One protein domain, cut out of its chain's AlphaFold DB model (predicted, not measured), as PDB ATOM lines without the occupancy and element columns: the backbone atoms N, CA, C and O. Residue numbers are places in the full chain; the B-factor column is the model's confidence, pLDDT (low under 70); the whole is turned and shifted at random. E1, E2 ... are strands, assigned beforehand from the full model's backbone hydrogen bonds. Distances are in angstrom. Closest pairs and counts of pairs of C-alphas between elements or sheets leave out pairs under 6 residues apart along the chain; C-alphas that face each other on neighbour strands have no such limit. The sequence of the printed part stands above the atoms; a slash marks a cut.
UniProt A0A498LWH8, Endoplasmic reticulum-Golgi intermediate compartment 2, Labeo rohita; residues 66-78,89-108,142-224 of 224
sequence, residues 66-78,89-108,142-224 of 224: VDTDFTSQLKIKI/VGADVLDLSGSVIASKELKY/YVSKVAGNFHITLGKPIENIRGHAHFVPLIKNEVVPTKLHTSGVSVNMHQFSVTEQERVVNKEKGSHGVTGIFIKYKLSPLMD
ATOM      1  N   VAL A  66     125.732  23.918 108.029       84.69
ATOM      2  CA  VAL A  66     125.594  24.287 109.448       84.69
ATOM      3  C   VAL A  66     126.149  25.695 109.659       84.69
ATOM      4  O   VAL A  66     127.279  25.973 109.245       84.69
ATOM      5  N   ASP A  67     125.403  26.575 110.342       79.44
ATOM      6  CA  ASP A  67     125.962  27.870 110.756       79.44
ATOM      7  C   ASP A  67     127.085  27.651 111.773       79.44
ATOM      8  O   ASP A  67     126.865  27.119 112.857       79.44
ATOM      9  N   THR A  68     128.307  28.029 111.402       82.44
ATOM     10  CA  THR A  68     129.492  27.948 112.268       82.44
ATOM     11  C   THR A  68     129.837  29.296 112.899       82.44
ATOM     12  O   THR A  68     130.636  29.346 113.835       82.44
ATOM     13  N   ASP A  69     129.225  30.390 112.438       78.62
ATOM     14  CA  ASP A  69     129.507  31.737 112.924       78.62
ATOM     15  C   ASP A  69     128.473  32.183 113.962       78.62
ATOM     16  O   ASP A  69     127.565  32.970 113.690       78.62
ATOM     17  N   PHE A  70     128.639  31.704 115.192       72.69
ATOM     18  CA  PHE A  70     127.799  32.089 116.332       72.69
ATOM     19  C   PHE A  70     128.196  33.432 116.963       72.69
ATOM     20  O   PHE A  70     127.455  33.970 117.786       72.69
ATOM     21  N   THR A  71     129.379  33.957 116.625       76.25
ATOM     22  CA  THR A  71     129.948  35.155 117.263       76.25
ATOM     23  C   THR A  71     129.503  36.459 116.621       76.25
ATOM     24  O   THR A  71     129.550  37.506 117.271       76.25
ATOM     25  N   SER A  72     129.078  36.425 115.359       81.94
ATOM     26  CA  SER A  72     128.580  37.619 114.688       81.94
ATOM     27  C   SER A  72     127.226  38.072 115.236       81.94
ATOM     28  O   SER A  72     126.412  37.291 115.732       81.94
ATOM     29  N   GLN A  73     126.983  39.380 115.150       82.06
ATOM     30  CA  GLN A  73     125.706  39.982 115.521       82.06
ATOM     31  C   GLN A  73     124.753  39.975 114.325       82.06
ATOM     32  O   GLN A  73     125.128  40.316 113.201       82.06
ATOM     33  N   LEU A  74     123.495  39.631 114.582       83.00
ATOM     34  CA  LEU A  74     122.413  39.739 113.619       83.00
ATOM     35  C   LEU A  74     121.957  41.198 113.535       83.00
ATOM     36  O   LEU A  74     121.570  41.816 114.528       83.00
ATOM     37  N   LYS A  75     121.973  41.740 112.321       86.19
ATOM     38  CA  LYS A  75     121.498  43.090 112.029       86.19
ATOM     39  C   LYS A  75     120.020  43.058 111.653       86.19
ATOM     40  O   LYS A  75     119.675  42.635 110.551       86.19
ATOM     41  N   ILE A  76     119.154  43.560 112.529       85.44
ATOM     42  CA  ILE A  76     117.712  43.651 112.271       85.44
ATOM     43  C   ILE A  76     117.378  45.085 111.864       85.44
ATOM     44  O   ILE A  76     117.644  46.028 112.607       85.44
ATOM     45  N   LYS A  77     116.798  45.254 110.672       89.06
ATOM     46  CA  LYS A  77     116.250  46.535 110.208       89.06
ATOM     47  C   LYS A  77     114.757  46.574 110.495       89.06
ATOM     48  O   LYS A  77     114.042  45.648 110.129       89.06
ATOM     49  N   ILE A  78     114.306  47.646 111.131       87.94
ATOM     50  CA  ILE A  78     112.915  47.819 111.547       87.94
ATOM     51  C   ILE A  78     112.399  49.113 110.928       87.94
ATOM     52  O   ILE A  78     113.101  50.123 110.938       87.94
ATOM     53  N   VAL A  89     105.283  55.555 123.311       84.62
ATOM     54  CA  VAL A  89     105.675  54.250 122.772       84.62
ATOM     55  C   VAL A  89     107.176  54.057 122.950       84.62
ATOM     56  O   VAL A  89     107.953  54.996 122.769       84.62
ATOM     57  N   GLY A  90     107.576  52.848 123.323       84.88
ATOM     58  CA  GLY A  90     108.973  52.447 123.412       84.88
ATOM     59  C   GLY A  90     109.168  51.067 122.812       84.88
ATOM     60  O   GLY A  90     108.291  50.209 122.901       84.88
ATOM     61  N   ALA A  91     110.318  50.880 122.176       85.06
ATOM     62  CA  ALA A  91     110.748  49.602 121.642       85.06
ATOM     63  C   ALA A  91     111.970  49.099 122.415       85.06
ATOM     64  O   ALA A  91     112.931  49.848 122.624       85.06
ATOM     65  N   ASP A  92     111.943  47.833 122.805       81.50
ATOM     66  CA  ASP A  92     113.011  47.197 123.571       81.50
ATOM     67  C   ASP A  92     113.285  45.778 123.066       81.50
ATOM     68  O   ASP A  92     112.407  45.112 122.509       81.50
ATOM     69  N   VAL A  93     114.526  45.336 123.246       81.44
ATOM     70  CA  VAL A  93     115.013  44.023 122.839       81.44
ATOM     71  C   VAL A  93     115.524  43.302 124.074       81.44
ATOM     72  O   VAL A  93     116.476  43.743 124.716       81.44
ATOM     73  N   LEU A  94     114.934  42.143 124.353       77.88
ATOM     74  CA  LEU A  94     115.414  41.228 125.376       77.88
ATOM     75  C   LEU A  94     115.870  39.930 124.723       77.88
ATOM     76  O   LEU A  94     115.062  39.180 124.165       77.88
ATOM     77  N   ASP A  95     117.161  39.649 124.812       74.81
ATOM     78  CA  ASP A  95     117.712  38.370 124.393       74.81
ATOM     79  C   ASP A  95     117.617  37.317 125.517       74.81
ATOM     80  O   ASP A  95     117.360  37.624 126.683       74.81
ATOM     81  N   LEU A  96     117.826  36.039 125.179       73.00
ATOM     82  CA  LEU A  96     117.939  34.976 126.189       73.00
ATOM     83  C   LEU A  96     119.135  35.162 127.143       73.00
ATOM     84  O   LEU A  96     119.170  34.507 128.183       73.00
ATOM     85  N   SER A  97     120.100  36.029 126.813       67.38
ATOM     86  CA  SER A  97     121.234  36.343 127.692       67.38
ATOM     87  C   SER A  97     120.855  37.309 128.825       67.38
ATOM     88  O   SER A  97     121.631  37.504 129.760       67.38
ATOM     89  N   GLY A  98     119.632  37.856 128.790       63.69
ATOM     90  CA  GLY A  98     119.121  38.796 129.781       63.69
ATOM     91  C   GLY A  98     119.714  40.198 129.642       63.69
ATOM     92  O   GLY A  98     119.517  41.030 130.528       63.69
ATOM     93  N   SER A  99     120.436  40.464 128.550       64.69
ATOM     94  CA  SER A  99     120.956  41.785 128.229       64.69
ATOM     95  C   SER A  99     119.845  42.591 127.566       64.69
ATOM     96  O   SER A  99     119.419  42.301 126.447       64.69
ATOM     97  N   VAL A 100     119.355  43.608 128.274       63.38
ATOM     98  CA  VAL A 100     118.457  44.605 127.691       63.38
ATOM     99  C   VAL A 100     119.310  45.503 126.804       63.38
ATOM    100  O   VAL A 100     119.972  46.431 127.280       63.38
ATOM    101  N   ILE A 101     119.331  45.214 125.505       65.94
ATOM    102  CA  ILE A 101     119.945  46.108 124.526       65.94
ATOM    103  C   ILE A 101     118.901  47.179 124.244       65.94
ATOM    104  O   ILE A 101     118.127  47.083 123.292       65.94
ATOM    105  N   ALA A 102     118.866  48.193 125.112       60.09
ATOM    106  CA  ALA A 102     118.006  49.346 124.915       60.09
ATOM    107  C   ALA A 102     118.227  49.872 123.494       60.09
ATOM    108  O   ALA A 102     119.366  50.125 123.090       60.09
ATOM    109  N   SER A 103     117.135  50.026 122.746       63.47
ATOM    110  CA  SER A 103     117.110  50.416 121.335       63.47
ATOM    111  C   SER A 103     117.562  51.869 121.097       63.47
ATOM    112  O   SER A 103     116.845  52.659 120.483       63.47
ATOM    113  N   LYS A 104     118.739  52.262 121.601       65.94
ATOM    114  CA  LYS A 104     119.294  53.624 121.539       65.94
ATOM    115  C   LYS A 104     119.491  54.115 120.100       65.94
ATOM    116  O   LYS A 104     119.528  55.320 119.885       65.94
ATOM    117  N   GLU A 105     119.570  53.203 119.131       80.00
ATOM    118  CA  GLU A 105     119.726  53.513 117.702       80.00
ATOM    119  C   GLU A 105     118.384  53.629 116.936       80.00
ATOM    120  O   GLU A 105     118.378  54.021 115.769       80.00
ATOM    121  N   LEU A 106     117.232  53.343 117.565       86.19
ATOM    122  CA  LEU A 106     115.921  53.504 116.919       86.19
ATOM    123  C   LEU A 106     115.439  54.959 116.969       86.19
ATOM    124  O   LEU A 106     115.449  55.610 118.016       86.19
ATOM    125  N   LYS A 107     114.956  55.450 115.826       90.69
ATOM    126  CA  LYS A 107     114.362  56.778 115.667       90.69
ATOM    127  C   LYS A 107     112.842  56.699 115.708       90.69
ATOM    128  O   LYS A 107     112.251  55.729 115.233       90.69
ATOM    129  N   TYR A 108     112.233  57.746 116.254       90.69
ATOM    130  CA  TYR A 108     110.796  57.857 116.479       90.69
ATOM    131  C   TYR A 108     110.298  59.144 115.831       90.69
ATOM    132  O   TYR A 108     110.485  60.225 116.393       90.69
ATOM    133  N   TYR A 142     121.593  45.799 116.416       85.81
ATOM    134  CA  TYR A 142     122.509  44.668 116.407       85.81
ATOM    135  C   TYR A 142     122.199  43.796 117.614       85.81
ATOM    136  O   TYR A 142     122.293  44.250 118.754       85.81
ATOM    137  N   VAL A 143     121.786  42.560 117.357       83.00
ATOM    138  CA  VAL A 143     121.417  41.597 118.396       83.00
ATOM    139  C   VAL A 143     122.290  40.361 118.290       83.00
ATOM    140  O   VAL A 143     122.772  40.009 117.215       83.00
ATOM    141  N   SER A 144     122.499  39.679 119.406       83.38
ATOM    142  CA  SER A 144     123.172  38.381 119.407       83.38
ATOM    143  C   SER A 144     122.373  37.364 118.577       83.38
ATOM    144  O   SER A 144     121.139  37.405 118.571       83.38
ATOM    145  N   LYS A 145     123.058  36.429 117.904       83.75
ATOM    146  CA  LYS A 145     122.469  35.300 117.151       83.75
ATOM    147  C   LYS A 145     121.845  34.234 118.073       83.75
ATOM    148  O   LYS A 145     122.144  33.047 118.004       83.75
ATOM    149  N   VAL A 146     120.968  34.660 118.971       83.50
ATOM    150  CA  VAL A 146     120.221  33.812 119.904       83.50
ATOM    151  C   VAL A 146     118.739  34.121 119.782       83.50
ATOM    152  O   VAL A 146     118.357  35.164 119.257       83.50
ATOM    153  N   ALA A 147     117.881  33.226 120.268       85.00
ATOM    154  CA  ALA A 147     116.467  33.560 120.359       85.00
ATOM    155  C   ALA A 147     116.264  34.765 121.294       85.00
ATOM    156  O   ALA A 147     116.934  34.901 122.321       85.00
ATOM    157  N   GLY A 148     115.335  35.640 120.929       83.94
ATOM    158  CA  GLY A 148     115.049  36.858 121.670       83.94
ATOM    159  C   GLY A 148     113.648  37.382 121.391       83.94
ATOM    160  O   GLY A 148     112.921  36.882 120.529       83.94
ATOM    161  N   ASN A 149     113.254  38.384 122.169       82.38
ATOM    162  CA  ASN A 149     111.955  39.029 122.084       82.38
ATOM    163  C   ASN A 149     112.168  40.532 121.904       82.38
ATOM    164  O   ASN A 149     112.663  41.208 122.801       82.38
ATOM    165  N   PHE A 150     111.757  41.049 120.755       84.38
ATOM    166  CA  PHE A 150     111.588  42.473 120.527       84.38
ATOM    167  C   PHE A 150     110.152  42.848 120.878       84.38
ATOM    168  O   PHE A 150     109.218  42.200 120.412       84.38
ATOM    169  N   HIS A 151     109.939  43.861 121.705       83.06
ATOM    170  CA  HIS A 151     108.593  44.305 122.039       83.06
ATOM    171  C   HIS A 151     108.435  45.812 121.879       83.06
ATOM    172  O   HIS A 151     109.345  46.586 122.161       83.06
ATOM    173  N   ILE A 152     107.253  46.217 121.429       84.44
ATOM    174  CA  ILE A 152     106.812  47.603 121.334       84.44
ATOM    175  C   ILE A 152     105.658  47.761 122.313       84.44
ATOM    176  O   ILE A 152     104.582  47.189 122.119       84.44
ATOM    177  N   THR A 153     105.882  48.511 123.383       79.75
ATOM    178  CA  THR A 153     104.943  48.643 124.499       79.75
ATOM    179  C   THR A 153     104.716  50.109 124.860       79.75
ATOM    180  O   THR A 153     105.314  51.034 124.301       79.75
ATOM    181  N   LEU A 154     103.776  50.324 125.781       79.31
ATOM    182  CA  LEU A 154     103.520  51.627 126.378       79.31
ATOM    183  C   LEU A 154     104.673  52.025 127.308       79.31
ATOM    184  O   LEU A 154     104.979  51.311 128.258       79.31
ATOM    185  N   GLY A 155     105.232  53.214 127.090       68.44
ATOM    186  CA  GLY A 155     106.347  53.763 127.858       68.44
ATOM    187  C   GLY A 155     107.712  53.439 127.252       68.44
ATOM    188  O   GLY A 155     107.861  52.516 126.459       68.44
ATOM    189  N   LYS A 156     108.726  54.236 127.607       66.00
ATOM    190  CA  LYS A 156     110.119  53.949 127.241       66.00
ATOM    191  C   LYS A 156     110.693  52.900 128.203       66.00
ATOM    192  O   LYS A 156     110.379  52.978 129.394       66.00
ATOM    193  N   PRO A 157     111.526  51.960 127.727       59.97
ATOM    194  CA  PRO A 157     112.155  50.971 128.596       59.97
ATOM    195  C   PRO A 157     112.998  51.663 129.676       59.97
ATOM    196  O   PRO A 157     113.747  52.598 129.391       59.97
ATOM    197  N   ILE A 158     112.838  51.227 130.929       57.88
ATOM    198  CA  ILE A 158     113.595  51.731 132.082       57.88
ATOM    199  C   ILE A 158     114.716  50.730 132.370       57.88
ATOM    200  O   ILE A 158     114.443  49.606 132.787       57.88
ATOM    201  N   GLU A 159     115.972  51.150 132.207       54.12
ATOM    202  CA  GLU A 159     117.167  50.292 132.343       54.12
ATOM    203  C   GLU A 159     117.372  49.716 133.774       54.12
ATOM    204  O   GLU A 159     118.157  48.793 133.956       54.12
ATOM    205  N   ASN A 160     116.657  50.215 134.796       47.72
ATOM    206  CA  ASN A 160     116.940  49.945 136.219       47.72
ATOM    207  C   ASN A 160     115.989  48.965 136.940       47.72
ATOM    208  O   ASN A 160     116.141  48.764 138.145       47.72
ATOM    209  N   ILE A 161     115.007  48.353 136.266       49.59
ATOM    210  CA  ILE A 161     114.070  47.424 136.930       49.59
ATOM    211  C   ILE A 161     114.285  46.003 136.412       49.59
ATOM    212  O   ILE A 161     114.009  45.675 135.261       49.59
ATOM    213  N   ARG A 162     114.766  45.142 137.315       44.97
ATOM    214  CA  ARG A 162     115.106  43.725 137.113       44.97
ATOM    215  C   ARG A 162     113.860  42.827 137.021       44.97
ATOM    216  O   ARG A 162     113.782  41.788 137.671       44.97
ATOM    217  N   GLY A 163     112.862  43.256 136.255       47.00
ATOM    218  CA  GLY A 163     111.623  42.524 136.040       47.00
ATOM    219  C   GLY A 163     110.817  43.117 134.891       47.00
ATOM    220  O   GLY A 163     110.549  44.314 134.869       47.00
ATOM    221  N   HIS A 164     110.417  42.270 133.948       46.00
ATOM    222  CA  HIS A 164     109.517  42.630 132.854       46.00
ATOM    223  C   HIS A 164     108.699  41.392 132.468       46.00
ATOM    224  O   HIS A 164     109.247  40.333 132.172       46.00
ATOM    225  N   ALA A 165     107.370  41.513 132.522       39.47
ATOM    226  CA  ALA A 165     106.435  40.424 132.251       39.47
ATOM    227  C   ALA A 165     105.227  40.955 131.485       39.47
ATOM    228  O   ALA A 165     104.334  41.544 132.091       39.47
ATOM    229  N   HIS A 166     105.170  40.729 130.173       51.81
ATOM    230  CA  HIS A 166     104.074  41.195 129.324       51.81
ATOM    231  C   HIS A 166     103.749  40.162 128.220       51.81
ATOM    232  O   HIS A 166     104.655  39.586 127.626       51.81
ATOM    233  N   PHE A 167     102.455  39.920 127.961       47.12
ATOM    234  CA  PHE A 167     101.931  39.032 126.907       47.12
ATOM    235  C   PHE A 167     100.725  39.682 126.224       47.12
ATOM    236  O   PHE A 167      99.687  39.736 126.881       47.12
ATOM    237  N   VAL A 168     100.844  40.098 124.952       48.03
ATOM    238  CA  VAL A 168      99.773  40.392 123.948       48.03
ATOM    239  C   VAL A 168     100.377  40.129 122.525       48.03
ATOM    240  O   VAL A 168     101.378  39.407 122.521       48.03
ATOM    241  N   PRO A 169      99.815  40.524 121.345       53.00
ATOM    242  CA  PRO A 169     100.012  39.832 120.063       53.00
ATOM    243  C   PRO A 169     101.466  39.511 119.739       53.00
ATOM    244  O   PRO A 169     102.356  40.356 119.846       53.00
ATOM    245  N   LEU A 170     101.671  38.259 119.353       55.44
ATOM    246  CA  LEU A 170     102.956  37.615 119.200       55.44
ATOM    247  C   LEU A 170     103.160  37.280 117.730       55.44
ATOM    248  O   LEU A 170     102.483  36.426 117.166       55.44
ATOM    249  N   ILE A 171     104.126  37.954 117.132       68.75
ATOM    250  CA  ILE A 171     104.663  37.644 115.821       68.75
ATOM    251  C   ILE A 171     105.902  36.790 116.067       68.75
ATOM    252  O   ILE A 171     106.836  37.225 116.734       68.75
ATOM    253  N   LYS A 172     105.899  35.543 115.605       68.94
ATOM    254  CA  LYS A 172     107.051  34.649 115.702       68.94
ATOM    255  C   LYS A 172     107.761  34.617 114.358       68.94
ATOM    256  O   LYS A 172     107.175  34.179 113.375       68.94
ATOM    257  N   ASN A 173     109.018  35.031 114.347       74.38
ATOM    258  CA  ASN A 173     109.901  35.016 113.197       74.38
ATOM    259  C   ASN A 173     110.923  33.891 113.358       74.38
ATOM    260  O   ASN A 173     111.638  33.830 114.362       74.38
ATOM    261  N   GLU A 174     111.017  33.022 112.363       80.00
ATOM    262  CA  GLU A 174     112.108  32.060 112.243       80.00
ATOM    263  C   GLU A 174     113.023  32.512 111.115       80.00
ATOM    264  O   GLU A 174     112.594  32.599 109.969       80.00
ATOM    265  N   VAL A 175     114.251  32.886 111.468       80.38
ATOM    266  CA  VAL A 175     115.237  33.451 110.546       80.38
ATOM    267  C   VAL A 175     116.209  32.356 110.122       80.38
ATOM    268  O   VAL A 175     116.807  31.697 110.974       80.38
ATOM    269  N   VAL A 176     116.381  32.199 108.813       85.19
ATOM    270  CA  VAL A 176     117.314  31.263 108.180       85.19
ATOM    271  C   VAL A 176     118.406  32.084 107.487       85.19
ATOM    272  O   VAL A 176     118.094  32.872 106.586       85.19
ATOM    273  N   PRO A 177     119.673  31.995 107.926       80.56
ATOM    274  CA  PRO A 177     120.782  32.604 107.203       80.56
ATOM    275  C   PRO A 177     120.978  31.901 105.855       80.56
ATOM    276  O   PRO A 177     120.837  30.689 105.761       80.56
ATOM    277  N   THR A 178     121.317  32.646 104.809       79.88
ATOM    278  CA  THR A 178     121.496  32.095 103.460       79.88
ATOM    279  C   THR A 178     122.716  32.731 102.804       79.88
ATOM    280  O   THR A 178     122.907  33.951 102.878       79.88
ATOM    281  N   LYS A 179     123.548  31.928 102.141       80.94
ATOM    282  CA  LYS A 179     124.723  32.424 101.409       80.94
ATOM    283  C   LYS A 179     124.528  32.249  99.916       80.94
ATOM    284  O   LYS A 179     124.663  31.167  99.363       80.94
ATOM    285  N   LEU A 180     124.286  33.362  99.234       79.00
ATOM    286  CA  LEU A 180     124.131  33.351  97.790       79.00
ATOM    287  C   LEU A 180     125.502  33.389  97.114       79.00
ATOM    288  O   LEU A 180     126.197  34.399  97.201       79.00
ATOM    289  N   HIS A 181     125.857  32.331  96.391       76.56
ATOM    290  CA  HIS A 181     127.015  32.307  95.499       76.56
ATOM    291  C   HIS A 181     126.560  32.417  94.037       76.56
ATOM    292  O   HIS A 181     125.900  31.522  93.520       76.56
ATOM    293  N   THR A 182     126.927  33.500  93.348       77.62
ATOM    294  CA  THR A 182     126.651  33.690  91.911       77.62
ATOM    295  C   THR A 182     127.906  34.154  91.185       77.62
ATOM    296  O   THR A 182     128.497  35.136  91.606       77.62
ATOM    297  N   SER A 183     128.352  33.440  90.141       69.19
ATOM    298  CA  SER A 183     129.445  33.798  89.206       69.19
ATOM    299  C   SER A 183     130.499  34.804  89.723       69.19
ATOM    300  O   SER A 183     130.738  35.839  89.103       69.19
ATOM    301  N   GLY A 184     131.133  34.501  90.866       71.38
ATOM    302  CA  GLY A 184     132.203  35.311  91.482       71.38
ATOM    303  C   GLY A 184     131.791  36.288  92.598       71.38
ATOM    304  O   GLY A 184     132.654  36.943  93.176       71.38
ATOM    305  N   VAL A 185     130.509  36.372  92.946       76.75
ATOM    306  CA  VAL A 185     129.945  37.219  94.006       76.75
ATOM    307  C   VAL A 185     129.305  36.331  95.074       76.75
ATOM    308  O   VAL A 185     128.467  35.485  94.770       76.75
ATOM    309  N   SER A 186     129.702  36.530  96.332       76.62
ATOM    310  CA  SER A 186     129.057  35.918  97.496       76.62
ATOM    311  C   SER A 186     128.335  37.000  98.292       76.62
ATOM    312  O   SER A 186     128.952  37.994  98.681       76.62
ATOM    313  N   VAL A 187     127.029  36.839  98.501       79.88
ATOM    314  CA  VAL A 187     126.199  37.779  99.265       79.88
ATOM    315  C   VAL A 187     125.549  37.042 100.428       79.88
ATOM    316  O   VAL A 187     124.854  36.049 100.234       79.88
ATOM    317  N   ASN A 188     125.733  37.566 101.641       79.44
ATOM    318  CA  ASN A 188     125.024  37.081 102.820       79.44
ATOM    319  C   ASN A 188     123.609  37.663 102.831       79.44
ATOM    320  O   ASN A 188     123.430  38.882 102.920       79.44
ATOM    321  N   MET A 189     122.608  36.797 102.782       81.31
ATOM    322  CA  MET A 189     121.200  37.160 102.880       81.31
ATOM    323  C   MET A 189     120.545  36.406 104.039       81.31
ATOM    324  O   MET A 189     121.101  35.460 104.583       81.31
ATOM    325  N   HIS A 190     119.399  36.894 104.502       84.44
ATOM    326  CA  HIS A 190     118.654  36.267 105.591       84.44
ATOM    327  C   HIS A 190     117.208  36.142 105.136       84.44
ATOM    328  O   HIS A 190     116.605  37.133 104.715       84.44
ATOM    329  N   GLN A 191     116.670  34.934 105.209       84.94
ATOM    330  CA  GLN A 191     115.272  34.642 104.932       84.94
ATOM    331  C   GLN A 191     114.524  34.489 106.253       84.94
ATOM    332  O   GLN A 191     115.129  34.205 107.287       84.94
ATOM    333  N   PHE A 192     113.213  34.715 106.252       86.62
ATOM    334  CA  PHE A 192     112.416  34.546 107.461       86.62
ATOM    335  C   PHE A 192     111.012  34.025 107.163       86.62
ATOM    336  O   PHE A 192     110.396  34.399 106.166       86.62
ATOM    337  N   SER A 193     110.489  33.199 108.065       84.12
ATOM    338  CA  SER A 193     109.080  32.806 108.103       84.12
ATOM    339  C   SER A 193     108.389  33.470 109.295       84.12
ATOM    340  O   SER A 193     109.029  33.735 110.316       84.12
ATOM    341  N   VAL A 194     107.099  33.793 109.163       86.88
ATOM    342  CA  VAL A 194     106.343  34.543 110.178       86.88
ATOM    343  C   VAL A 194     105.071  33.802 110.568       86.88
ATOM    344  O   VAL A 194     104.313  33.363 109.709       86.88
ATOM    345  N   THR A 195     104.812  33.699 111.869       83.94
ATOM    346  CA  THR A 195     103.523  33.268 112.430       83.94
ATOM    347  C   THR A 195     102.928  34.396 113.261       83.94
ATOM    348  O   THR A 195     103.617  34.945 114.116       83.94
ATOM    349  N   GLU A 196     101.656  34.721 113.048       82.25
ATOM    350  CA  GLU A 196     100.942  35.761 113.795       82.25
ATOM    351  C   GLU A 196      99.972  35.139 114.807       82.25
ATOM    352  O   GLU A 196      99.241  34.197 114.497       82.25
ATOM    353  N   GLN A 197      99.968  35.664 116.029       81.00
ATOM    354  CA  GLN A 197      99.058  35.254 117.089       81.00
ATOM    355  C   GLN A 197      98.500  36.482 117.805       81.00
ATOM    356  O   GLN A 197      99.253  37.288 118.343       81.00
ATOM    357  N   GLU A 198      97.176  36.586 117.902       79.31
ATOM    358  CA  GLU A 198      96.500  37.627 118.678       79.31
ATOM    359  C   GLU A 198      95.955  37.058 119.996       79.31
ATOM    360  O   GLU A 198      95.458  35.931 120.059       79.31
ATOM    361  N   ARG A 199      96.047  37.836 121.080       78.44
ATOM    362  CA  ARG A 199      95.462  37.484 122.380       78.44
ATOM    363  C   ARG A 199      94.796  38.702 123.003       78.44
ATOM    364  O   ARG A 199      95.455  39.698 123.269       78.44
ATOM    365  N   VAL A 200      93.516  38.581 123.344       76.31
ATOM    366  CA  VAL A 200      92.782  39.623 124.074       76.31
ATOM    367  C   VAL A 200      93.080  39.529 125.577       76.31
ATOM    368  O   VAL A 200      92.943  38.466 126.193       76.31
ATOM    369  N   VAL A 201      93.483  40.644 126.190       73.88
ATOM    370  CA  VAL A 201      93.667  40.747 127.648       73.88
ATOM    371  C   VAL A 201      92.337  41.109 128.296       73.88
ATOM    372  O   VAL A 201      91.705  42.089 127.920       73.88
ATOM    373  N   ASN A 202      91.920  40.326 129.288       75.69
ATOM    374  CA  ASN A 202      90.698  40.560 130.048       75.69
ATOM    375  C   ASN A 202      90.960  40.302 131.539       75.69
ATOM    376  O   ASN A 202      91.094  39.151 131.962       75.69
ATOM    377  N   LYS A 203      91.005  41.382 132.326       72.19
ATOM    378  CA  LYS A 203      91.259  41.328 133.773       72.19
ATOM    379  C   LYS A 203      90.180  40.561 134.544       72.19
ATOM    380  O   LYS A 203      90.511  39.891 135.512       72.19
ATOM    381  N   GLU A 204      88.924  40.616 134.108       78.44
ATOM    382  CA  GLU A 204      87.794  39.954 134.779       78.44
ATOM    383  C   GLU A 204      87.805  38.435 134.571       78.44
ATOM    384  O   GLU A 204      87.390  37.679 135.442       78.44
ATOM    385  N   LYS A 205      88.351  37.971 133.441       78.50
ATOM    386  CA  LYS A 205      88.544  36.541 133.139       78.50
ATOM    387  C   LYS A 205      89.885  35.988 133.649       78.50
ATOM    388  O   LYS A 205      90.303  34.920 133.207       78.50
ATOM    389  N   GLY A 206      90.595  36.720 134.514       70.94
ATOM    390  CA  GLY A 206      91.906  36.319 135.049       70.94
ATOM    391  C   GLY A 206      93.064  36.393 134.042       70.94
ATOM    392  O   GLY A 206      94.124  35.815 134.265       70.94
ATOM    393  N   SER A 207      92.886  37.086 132.911       68.25
ATOM    394  CA  SER A 207      93.953  37.309 131.932       68.25
ATOM    395  C   SER A 207      94.726  38.576 132.300       68.25
ATOM    396  O   SER A 207      94.239  39.697 132.138       68.25
ATOM    397  N   HIS A 208      95.946  38.385 132.799       69.19
ATOM    398  CA  HIS A 208      96.896  39.449 133.125       69.19
ATOM    399  C   HIS A 208      97.945  39.585 132.007       69.19
ATOM    400  O   HIS A 208      98.414  38.587 131.464       69.19
ATOM    401  N   GLY A 209      98.306  40.816 131.643       66.75
ATOM    402  CA  GLY A 209      99.268  41.123 130.582       66.75
ATOM    403  C   GLY A 209      99.303  42.623 130.278       66.75
ATOM    404  O   GLY A 209      98.474  43.372 130.796       66.75
ATOM    405  N   VAL A 210     100.252  43.068 129.451       71.38
ATOM    406  CA  VAL A 210     100.347  44.470 129.002       71.38
ATOM    407  C   VAL A 210     100.285  44.536 127.497       71.38
ATOM    408  O   VAL A 210     101.046  43.862 126.809       71.38
ATOM    409  N   THR A 211      99.388  45.390 127.023       74.44
ATOM    410  CA  THR A 211      99.141  45.671 125.614       74.44
ATOM    411  C   THR A 211     100.390  46.184 124.913       74.44
ATOM    412  O   THR A 211     101.031  47.132 125.365       74.44
ATOM    413  N   GLY A 212     100.716  45.551 123.793       79.88
ATOM    414  CA  GLY A 212     101.870  45.876 122.972       79.88
ATOM    415  C   GLY A 212     101.995  44.914 121.799       79.88
ATOM    416  O   GLY A 212     101.229  43.959 121.697       79.88
ATOM    417  N   ILE A 213     102.960  45.168 120.926       84.19
ATOM    418  CA  ILE A 213     103.318  44.296 119.806       84.19
ATOM    419  C   ILE A 213     104.576  43.536 120.211       84.19
ATOM    420  O   ILE A 213     105.565  44.156 120.594       84.19
ATOM    421  N   PHE A 214     104.559  42.209 120.126       84.50
ATOM    422  CA  PHE A 214     105.691  41.363 120.496       84.50
ATOM    423  C   PHE A 214     106.179  40.605 119.266       84.50
ATOM    424  O   PHE A 214     105.422  39.872 118.645       84.50
ATOM    425  N   ILE A 215     107.454  40.755 118.930       85.81
ATOM    426  CA  ILE A 215     108.131  40.066 117.835       85.81
ATOM    427  C   ILE A 215     109.182  39.139 118.446       85.81
ATOM    428  O   ILE A 215     110.212  39.575 118.957       85.81
ATOM    429  N   LYS A 216     108.919  37.837 118.424       87.00
ATOM    430  CA  LYS A 216     109.853  36.808 118.876       87.00
ATOM    431  C   LYS A 216     110.658  36.322 117.696       87.00
ATOM    432  O   LYS A 216     110.072  35.800 116.758       87.00
ATOM    433  N   TYR A 217     111.973  36.425 117.760       86.81
ATOM    434  CA  TYR A 217     112.841  35.901 116.714       86.81
ATOM    435  C   TYR A 217     113.612  34.685 117.224       86.81
ATOM    436  O   TYR A 217     114.065  34.637 118.370       86.81
ATOM    437  N   LYS A 218     113.749  33.681 116.362       85.81
ATOM    438  CA  LYS A 218     114.578  32.496 116.574       85.81
ATOM    439  C   LYS A 218     115.388  32.245 115.307       85.81
ATOM    440  O   LYS A 218     114.851  32.389 114.214       85.81
ATOM    441  N   LEU A 219     116.655  31.877 115.460       83.81
ATOM    442  CA  LEU A 219     117.506  31.496 114.337       83.81
ATOM    443  C   LEU A 219     117.455  29.980 114.122       83.81
ATOM    444  O   LEU A 219     117.462  29.215 115.095       83.81
ATOM    445  N   SER A 220     117.403  29.568 112.856       80.50
ATOM    446  CA  SER A 220     117.653  28.187 112.448       80.50
ATOM    447  C   SER A 220     119.153  27.882 112.559       80.50
ATOM    448  O   SER A 220     119.963  28.736 112.200       80.50
ATOM    449  N   PRO A 221     119.550  26.692 113.047       75.12
ATOM    450  CA  PRO A 221     120.949  26.263 113.028       75.12
ATOM    451  C   PRO A 221     121.441  25.859 111.624       75.12
ATOM    452  O   PRO A 221     122.627  25.587 111.450       75.12
ATOM    453  N   LEU A 222     120.531  25.782 110.647       75.69
ATOM    454  CA  LEU A 222     120.814  25.452 109.250       75.69
ATOM    455  C   LEU A 222     120.897  26.736 108.417       75.69
ATOM    456  O   LEU A 222     120.103  27.657 108.633       75.69
ATOM    457  N   MET A 223     121.847  26.770 107.488       73.25
ATOM    458  CA  MET A 223     122.007  27.790 106.456       73.25
ATOM    459  C   MET A 223     121.675  27.212 105.083       73.25
ATOM    460  O   MET A 223     122.014  26.060 104.831       73.25
ATOM    461  N   ASP A 224     121.074  28.040 104.228       65.56
ATOM    462  CA  ASP A 224     120.665  27.703 102.850       65.56
ATOM    463  C   ASP A 224     121.566  28.329 101.769       65.56
ATOM    464  O   ASP A 224     122.209  29.378 102.049       65.56
TER     465      ASP A 224
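What this domain is: This is residues 66 to 78, 89 to 108 and 142 to 224 of the 224 residues of the protein "Endoplasmic reticulum-Golgi intermediate compartment 2" of Labeo rohita (UniProt A0A498LWH8). A twisted, curled sheet of six strands has its long hairpin E6 and E7 reaching out at one end, where residues 181 to 186 stick out; the loop of residues 198 to 211 reaches toward the other end. A small two-strand sheet, E1 and E4, lies near E2 and E3 with few contacts. The printed part has 116 residues, with no named helix and eight named strands, E1 to E8 in chain order; the class is all strand. The large sheet is mixed, in the order E3, E2, E5, E8, E6, E7. The whole is loose, with a radius of gyration of the C-alphas of 16.7 A, and spans 61 by 29 by 26 A.

How they stand to each other: E1, residues 73 to 78, is the antiparallel neighbour of E4, residues 142 to 144, with N 74 and O 143 at 2.8 A. E2, residues 89 to 95, forms a hairpin with E3, residues 100 to 102, where N 101 and O 93 are 3.3 A apart. E2 and E4 are near each other; their closest C-alphas, those of Asp 95 and Ser 144, are 7.4 A apart. E5, residues 148 to 154, is antiparallel to E2 at 161 degrees, with N 149 and O 94 at 2.8 A. E6, residues 170 to 182, and E7, residues 185 to 197, form a hairpin at 162 degrees, with N 185 and O 182 at 2.7 A. E8, residues 212 to 219, is antiparallel to E5, with N 215 and O 150 at 2.7 A. E8 is parallel to E6 at 39 degrees, with N 173 and O 216 at 2.7 A. E3 and E7 are the edge strands, and E1 is apart from E5 and E8, for instance.

Where its parts are: E1 begins at C-alpha 73 (125.706, 39.982, 115.521). E2 measures 20.0 A from first to last C-alpha, and E5 19.3 A. E6 measures 36.4 A and E7 38.6 A, with C-alpha 185 at (129.945, 37.219, 94.006). E8 measures 22.9 A and ends at C-alpha 219 (117.506, 31.496, 114.337).

The domain as a whole: The C-alphas of Gly 184 and Glu 204, the two farthest apart, are 62.2 A apart. Residues 79 to 88 and 109 to 141 are not printed; the C-alpha gaps across these cuts are 14.8 A and 17.6 A. The links E5 to E6 and E7 to E8 are long, with 15 and 14 residues. The mean pLDDT of the printed part is 75.1, and the model's confidence is low, under 70, at residues 97 to 104, 155 to 172, 183, 207 to 209 and 224.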